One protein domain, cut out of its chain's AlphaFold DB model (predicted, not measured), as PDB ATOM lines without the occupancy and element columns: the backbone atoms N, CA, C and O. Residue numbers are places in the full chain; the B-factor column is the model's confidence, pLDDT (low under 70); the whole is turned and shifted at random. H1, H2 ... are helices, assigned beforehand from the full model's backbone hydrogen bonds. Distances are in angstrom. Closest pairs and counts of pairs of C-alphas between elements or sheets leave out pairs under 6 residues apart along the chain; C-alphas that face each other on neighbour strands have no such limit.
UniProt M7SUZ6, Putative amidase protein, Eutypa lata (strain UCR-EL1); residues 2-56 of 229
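What this domain is: This is residues 2 to 56 of the 229 residues of the protein "Putative amidase protein" of Eutypa lata (strain UCR-EL1) (UniProt M7SUZ6). This is a loose, elongated helical hairpin: the longer helix, H2, has its first turn or so beside the shorter helix, H1, and a wide loop of residues 16 to 37 joins them at one end. At the other end residues 48 to 53, of which 48 to 51 belong to H2, stick out free. The printed part has 55 residues with two named helices, H1 then H2, and no named strand; the class is all helix, though under half of the residues, 25 of 55, are in named elements. The whole is loose, with a radius of gyration of the C-alphas of 14.4 A, and spans 44 by 24 by 15 A.

Where its parts are: Find C-alpha 38 at (31.207, 8.067, -42.575); from there H2, residues 38 to 51, runs 19.8 A to C-alpha 51 at (43.014, 18.012, -55.001). Then go back to C-alpha 5 at (24.774, 15.024, -46.772), where H1, residues 5 to 15, begins its 15.2 A.

How they stand to each other: Look at residues 38 to 42, the part of H2 that alone touches H1; the closest C-alphas of the two helices are those of Ala 9 and Ala 39, 4.7 A apart. Their lines stand at a shallow tilt of 33 degrees, only just short of steep. They run opposite ways and form a helical hairpin. In H1 and H2 every O i to N i+4 pair is within hydrogen-bond range.

The domain as a whole: The two C-alphas farthest apart are those of Leu 21 and Gly 53, at 45.0 A. The link from H1 to H2, 22 residues, is long. The printed part has no cut. Its mean pLDDT is 95.3, and no printed residue is under 70.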
ATOM      1  N   ALA A   2      18.315  14.444 -42.158       95.25
ATOM      2  CA  ALA A   2      18.944  15.755 -42.005       95.25
ATOM      3  C   ALA A   2      18.842  16.566 -43.309       95.25
ATOM      4  O   ALA A   2      18.433  16.029 -44.338       95.25
ATOM      5  N   ILE A   3      19.198  17.851 -43.254       95.56
ATOM      6  CA  ILE A   3      19.091  18.786 -44.388       95.56
ATOM      7  C   ILE A   3      20.317  18.773 -45.316       95.56
ATOM      8  O   ILE A   3      20.279  19.375 -46.385       95.56
ATOM      9  N   SER A   4      21.406  18.106 -44.919       96.50
ATOM     10  CA  SER A   4      22.651  18.035 -45.685       96.50
ATOM     11  C   SER A   4      23.252  16.626 -45.677       96.50
ATOM     12  O   SER A   4      23.020  15.840 -44.757       96.50
ATOM     13  N   LEU A   5      24.059  16.306 -46.695       95.44
ATOM     14  CA  LEU A   5      24.774  15.024 -46.772       95.44
ATOM     15  C   LEU A   5      25.788  14.856 -45.633       95.44
ATOM     16  O   LEU A   5      25.944  13.752 -45.117       95.44
ATOM     17  N   SER A   6      26.444  15.941 -45.219       96.19
ATOM     18  CA  SER A   6      27.397  15.927 -44.106       96.19
ATOM     19  C   SER A   6      26.716  15.557 -42.791       96.19
ATOM     20  O   SER A   6      27.222  14.704 -42.067       96.19
ATOM     21  N   ASP A   7      25.541  16.127 -42.515       97.06
ATOM     22  CA  ASP A   7      24.785  15.813 -41.299       97.06
ATOM     23  C   ASP A   7      24.229  14.386 -41.333       97.06
ATOM     24  O   ASP A   7      24.211  13.710 -40.307       97.06
ATOM     25  N   ILE A   8      23.815  13.893 -42.510       97.75
ATOM     26  CA  ILE A   8      23.429  12.484 -42.685       97.75
ATOM     27  C   ILE A   8      24.610  11.567 -42.359       97.75
ATOM     28  O   ILE A   8      24.423  10.578 -41.656       97.75
ATOM     29  N   ALA A   9      25.815  11.891 -42.834       97.75
ATOM     30  CA  ALA A   9      27.005  11.090 -42.569       97.75
ATOM     31  C   ALA A   9      27.378  11.093 -41.076       97.75
ATOM     32  O   ALA A   9      27.663  10.032 -40.531       97.75
ATOM     33  N   VAL A  10      27.298  12.245 -40.397       97.44
ATOM     34  CA  VAL A  10      27.501  12.342 -38.936       97.44
ATOM     35  C   VAL A  10      26.464  11.508 -38.184       97.44
ATOM     36  O   VAL A  10      26.821  10.723 -37.307       97.44
ATOM     37  N   LEU A  11      25.187  11.645 -38.547       97.69
ATOM     38  CA  LEU A  11      24.105  10.887 -37.928       97.69
ATOM     39  C   LEU A  11      24.295   9.377 -38.127       97.69
ATOM     40  O   LEU A  11      24.100   8.613 -37.188       97.69
ATOM     41  N   LEU A  12      24.707   8.945 -39.323       97.38
ATOM     42  CA  LEU A  12      24.970   7.536 -39.605       97.38
ATOM     43  C   LEU A  12      26.170   7.010 -38.807       97.38
ATOM     44  O   LEU A  12      26.084   5.904 -38.288       97.38
ATOM     45  N   THR A  13      27.247   7.793 -38.653       95.88
ATOM     46  CA  THR A  13      28.388   7.420 -37.793       95.88
ATOM     47  C   THR A  13      27.943   7.184 -36.351       95.88
ATOM     48  O   THR A  13      28.410   6.249 -35.712       95.88
ATOM     49  N   ALA A  14      27.029   8.009 -35.837       95.38
ATOM     50  CA  ALA A  14      26.557   7.898 -34.459       95.38
ATOM     51  C   ALA A  14      25.595   6.719 -34.228       95.38
ATOM     52  O   ALA A  14      25.587   6.155 -33.137       95.38
ATOM     53  N   LEU A  15      24.765   6.381 -35.223       96.31
ATOM     54  CA  LEU A  15      23.696   5.383 -35.086       96.31
ATOM     55  C   LEU A  15      24.068   3.984 -35.579       96.31
ATOM     56  O   LEU A  15      23.442   3.017 -35.155       96.31
ATOM     57  N   ALA A  16      25.002   3.863 -36.524       97.00
ATOM     58  CA  ALA A  16      25.357   2.565 -37.077       97.00
ATOM     59  C   ALA A  16      26.053   1.686 -36.031       97.00
ATOM     60  O   ALA A  16      26.737   2.173 -35.133       97.00
ATOM     61  N   GLY A  17      25.923   0.375 -36.216       96.88
ATOM     62  CA  GLY A  17      26.558  -0.637 -35.386       96.88
ATOM     63  C   GLY A  17      25.557  -1.446 -34.569       96.88
ATOM     64  O   GLY A  17      24.459  -0.992 -34.267       96.88
ATOM     65  N   SER A  18      25.941  -2.677 -34.244       95.81
ATOM     66  CA  SER A  18      25.158  -3.550 -33.376       95.81
ATOM     67  C   SER A  18      25.212  -3.049 -31.934       95.81
ATOM     68  O   SER A  18      26.292  -2.759 -31.412       95.81
ATOM     69  N   ASP A  19      24.047  -2.992 -31.292       93.31
ATOM     70  CA  ASP A  19      23.888  -2.732 -29.859       93.31
ATOM     71  C   ASP A  19      23.875  -4.026 -29.022       93.31
ATOM     72  O   ASP A  19      23.863  -3.975 -27.793       93.31
ATOM     73  N   GLY A  20      23.891  -5.193 -29.679       91.12
ATOM     74  CA  GLY A  20      23.761  -6.506 -29.045       91.12
ATOM     75  C   GLY A  20      22.347  -6.843 -28.557       91.12
ATOM     76  O   GLY A  20      22.162  -7.903 -27.961       91.12
ATOM     77  N   LEU A  21      21.364  -5.972 -28.802       91.00
ATOM     78  CA  LEU A  21      19.978  -6.129 -28.366       91.00
ATOM     79  C   LEU A  21      19.043  -6.431 -29.539       91.00
ATOM     80  O   LEU A  21      18.125  -7.244 -29.405       91.00
ATOM     81  N   ASP A  22      19.254  -5.792 -30.690       91.25
ATOM     82  CA  ASP A  22      18.397  -5.991 -31.855       91.25
ATOM     83  C   ASP A  22      18.708  -7.330 -32.560       91.25
ATOM     84  O   ASP A  22      19.769  -7.462 -33.176       91.25
ATOM     85  N   PRO A  23      17.785  -8.317 -32.571       89.69
ATOM     86  CA  PRO A  23      18.001  -9.594 -33.259       89.69
ATOM     87  C   PRO A  23      18.097  -9.467 -34.788       89.69
ATOM     88  O   PRO A  23      18.401 -10.447 -35.468       89.69
ATOM     89  N   ARG A  24      17.810  -8.289 -35.353       90.50
ATOM     90  CA  ARG A  24      18.004  -7.990 -36.779       90.50
ATOM     91  C   ARG A  24      19.469  -7.723 -37.115       90.50
ATOM     92  O   ARG A  24      19.831  -7.830 -38.285       90.50
ATOM     93  N   ALA A  25      20.299  -7.371 -36.130       93.44
ATOM     94  CA  ALA A  25      21.731  -7.220 -36.332       93.44
ATOM     95  C   ALA A  25      22.350  -8.597 -36.604       93.44
ATOM     96  O   ALA A  25      22.373  -9.480 -35.748       93.44
ATOM     97  N   THR A  26      22.836  -8.792 -37.826       92.12
ATOM     98  CA  THR A  26      23.494 -10.034 -38.249       92.12
ATOM     99  C   THR A  26      24.998  -9.971 -37.982       92.12
ATOM    100  O   THR A  26      25.534  -8.931 -37.606       92.12
ATOM    101  N   ALA A  27      25.713 -11.066 -38.254       91.94
ATOM    102  CA  ALA A  27      27.177 -11.090 -38.208       91.94
ATOM    103  C   ALA A  27      27.848 -10.090 -39.178       91.94
ATOM    104  O   ALA A  27      29.018  -9.767 -39.010       91.94
ATOM    105  N   GLU A  28      27.117  -9.596 -40.182       94.00
ATOM    106  CA  GLU A  28      27.593  -8.573 -41.121       94.00
ATOM    107  C   GLU A  28      27.429  -7.149 -40.569       94.00
ATOM    108  O   GLU A  28      28.021  -6.203 -41.089       94.00
ATOM    109  N   THR A  29      26.633  -6.977 -39.510       95.94
ATOM    110  CA  THR A  29      26.472  -5.680 -38.851       95.94
ATOM    111  C   THR A  29      27.731  -5.392 -38.029       95.94
ATOM    112  O   THR A  29      28.073  -6.191 -37.154       95.94
ATOM    113  N   PRO A  30      28.440  -4.272 -38.263       96.19
ATOM    114  CA  PRO A  30      29.661  -3.971 -37.523       96.19
ATOM    115  C   PRO A  30      29.354  -3.780 -36.036       96.19
ATOM    116  O   PRO A  30      28.289  -3.279 -35.672       96.19
ATOM    117  N   LEU A  31      30.296  -4.117 -35.159       95.75
ATOM    118  CA  LEU A  31      30.227  -3.634 -33.779       95.75
ATOM    119  C   LEU A  31      30.424  -2.120 -33.777       95.75
ATOM    120  O   LEU A  31      31.122  -1.593 -34.638       95.75
ATOM    121  N   GLN A  32      29.878  -1.423 -32.780       92.94
ATOM    122  CA  GLN A  32      29.971   0.040 -32.698       92.94
ATOM    123  C   GLN A  32      31.412   0.570 -32.834       92.94
ATOM    124  O   GLN A  32      31.652   1.556 -33.521       92.94
ATOM    125  N   LYS A  33      32.393  -0.118 -32.235       94.25
ATOM    126  CA  LYS A  33      33.822   0.236 -32.328       94.25
ATOM    127  C   LYS A  33      34.429   0.063 -33.730       94.25
ATOM    128  O   LYS A  33      35.462   0.656 -34.014       94.25
ATOM    129  N   ASP A  34      33.805  -0.763 -34.567       96.06
ATOM    130  CA  ASP A  34      34.254  -1.126 -35.914       96.06
ATOM    131  C   ASP A  34      33.445  -0.380 -36.997       96.06
ATOM    132  O   ASP A  34      33.637  -0.584 -38.199       96.06
ATOM    133  N   VAL A  35      32.523   0.498 -36.586       97.00
ATOM    134  CA  VAL A  35      31.768   1.370 -37.484       97.00
ATOM    135  C   VAL A  35      32.720   2.350 -38.158       97.00
ATOM    136  O   VAL A  35      33.544   3.004 -37.520       97.00
ATOM    137  N   LYS A  36      32.584   2.477 -39.479       96.44
ATOM    138  CA  LYS A  36      33.326   3.470 -40.259       96.44
ATOM    139  C   LYS A  36      32.884   4.872 -39.848       96.44
ATOM    140  O   LYS A  36      31.688   5.138 -39.776       96.44
ATOM    141  N   ASP A  37      33.828   5.797 -39.694       97.25
ATOM    142  CA  ASP A  37      33.480   7.214 -39.608       97.25
ATOM    143  C   ASP A  37      33.070   7.724 -41.000       97.25
ATOM    144  O   ASP A  37      33.893   8.158 -41.810       97.25
ATOM    145  N   TYR A  38      31.772   7.647 -41.296       97.44
ATOM    146  CA  TYR A  38      31.207   8.067 -42.575       97.44
ATOM    147  C   TYR A  38      31.380   9.570 -42.819       97.44
ATOM    148  O   TYR A  38      31.546   9.987 -43.967       97.44
ATOM    149  N   ALA A  39      31.372  10.393 -41.766       96.81
ATOM    150  CA  ALA A  39      31.560  11.836 -41.876       96.81
ATOM    151  C   ALA A  39      33.004  12.188 -42.252       96.81
ATOM    152  O   ALA A  39      33.241  13.054 -43.102       96.81
ATOM    153  N   GLN A  40      33.984  11.512 -41.650       97.69
ATOM    154  CA  GLN A  40      35.381  11.627 -42.059       97.69
ATOM    155  C   GLN A  40      35.589  11.087 -43.476       97.69
ATOM    156  O   GLN A  40      36.106  11.820 -44.321       97.69
ATOM    157  N   ALA A  41      35.111   9.874 -43.768       97.12
ATOM    158  CA  ALA A  41      35.265   9.243 -45.077       97.12
ATOM    159  C   ALA A  41      34.687  10.110 -46.211       97.12
ATOM    160  O   ALA A  41      35.311  10.268 -47.262       97.12
ATOM    161  N   LEU A  42      33.524  10.736 -45.987       96.69
ATOM    162  CA  LEU A  42      32.926  11.671 -46.938       96.69
ATOM    163  C   LEU A  42      33.835  12.889 -47.167       96.69
ATOM    164  O   LEU A  42      34.158  13.212 -48.309       96.69
ATOM    165  N   ARG A  43      34.293  13.553 -46.097       96.44
ATOM    166  CA  ARG A  43      35.164  14.740 -46.203       96.44
ATOM    167  C   ARG A  43      36.479  14.437 -46.911       96.44
ATOM    168  O   ARG A  43      36.908  15.224 -47.760       96.44
ATOM    169  N   GLU A  44      37.109  13.318 -46.581       96.88
ATOM    170  CA  GLU A  44      38.360  12.879 -47.196       96.88
ATOM    171  C   GLU A  44      38.170  12.610 -48.682       96.88
ATOM    172  O   GLU A  44      38.925  13.143 -49.498       96.88
ATOM    173  N   ARG A  45      37.103  11.889 -49.048       94.06
ATOM    174  CA  ARG A  45      36.805  11.590 -50.446       94.06
ATOM    175  C   ARG A  45      36.577  12.853 -51.273       94.06
ATOM    176  O   ARG A  45      37.096  12.963 -52.381       94.06
ATOM    177  N   PHE A  46      35.831  13.822 -50.751       93.62
ATOM    178  CA  PHE A  46      35.641  15.107 -51.430       93.62
ATOM    179  C   PHE A  46      36.958  15.881 -51.546       93.62
ATOM    180  O   PHE A  46      37.296  16.362 -52.628       93.62
ATOM    181  N   SER A  47      37.728  15.960 -50.460       95.75
ATOM    182  CA  SER A  47      39.007  16.680 -50.427       95.75
ATOM    183  C   SER A  47      40.017  16.099 -51.414       95.75
ATOM    184  O   SER A  47      40.682  16.844 -52.132       95.75
ATOM    185  N   GLU A  48      40.119  14.773 -51.487       96.06
ATOM    186  CA  GLU A  48      40.947  14.061 -52.460       96.06
ATOM    187  C   GLU A  48      40.541  14.432 -53.889       96.06
ATOM    188  O   GLU A  48      41.380  14.853 -54.683       96.06
ATOM    189  N   ARG A  49      39.243  14.351 -54.203       95.12
ATOM    190  CA  ARG A  49      38.730  14.640 -55.547       95.12
ATOM    191  C   ARG A  49      38.913  16.093 -55.969       95.12
ATOM    192  O   ARG A  49      39.166  16.340 -57.148       95.12
ATOM    193  N   VAL A  50      38.826  17.033 -55.029       95.62
ATOM    194  CA  VAL A  50      39.174  18.442 -55.261       95.62
ATOM    195  C   VAL A  50      40.664  18.577 -55.579       95.62
ATOM    196  O   VAL A  50      41.003  19.185 -56.592       95.62
ATOM    197  N   LYS A  51      41.553  17.958 -54.787       96.44
ATOM    198  CA  LYS A  51      43.014  18.012 -55.001       96.44
ATOM    199  C   LYS A  51      43.434  17.486 -56.375       96.44
ATOM    200  O   LYS A  51      44.268  18.104 -57.024       96.44
ATOM    201  N   ILE A  52      42.845  16.380 -56.830       94.94
ATOM    202  CA  ILE A  52      43.139  15.796 -58.153       94.94
ATOM    203  C   ILE A  52      42.314  16.423 -59.294       94.94
ATOM    204  O   ILE A  52      42.343  15.929 -60.419       94.94
ATOM    205  N   GLY A  53      41.530  17.471 -59.017       94.44
ATOM    206  CA  GLY A  53      40.757  18.203 -60.022       94.44
ATOM    207  C   GLY A  53      39.584  17.430 -60.639       94.44
ATOM    208  O   GLY A  53      39.108  17.806 -61.709       94.44
ATOM    209  N   THR A  54      39.098  16.360 -60.000       94.12
ATOM    210  CA  THR A  54      37.953  15.555 -60.486       94.12
ATOM    211  C   THR A  54      36.618  15.929 -59.843       94.12
ATOM    212  O   THR A  54      35.590  15.343 -60.173       94.12
ATOM    213  N   TRP A  55      36.616  16.880 -58.909       95.06
ATOM    214  CA  TRP A  55      35.403  17.457 -58.336       95.06
ATOM    215  C   TRP A  55      35.067  18.783 -59.027       95.06
ATOM    216  O   TRP A  55      35.355  19.861 -58.514       95.06
ATOM    217  N   ASN A  56      34.518  18.703 -60.240       94.06
ATOM    218  CA  ASN A  56      34.102  19.867 -61.022       94.06
ATOM    219  C   ASN A  56      32.864  19.559 -61.883       94.06
ATOM    220  O   ASN A  56      32.420  18.412 -61.961       94.06
TER     221      ASN A  56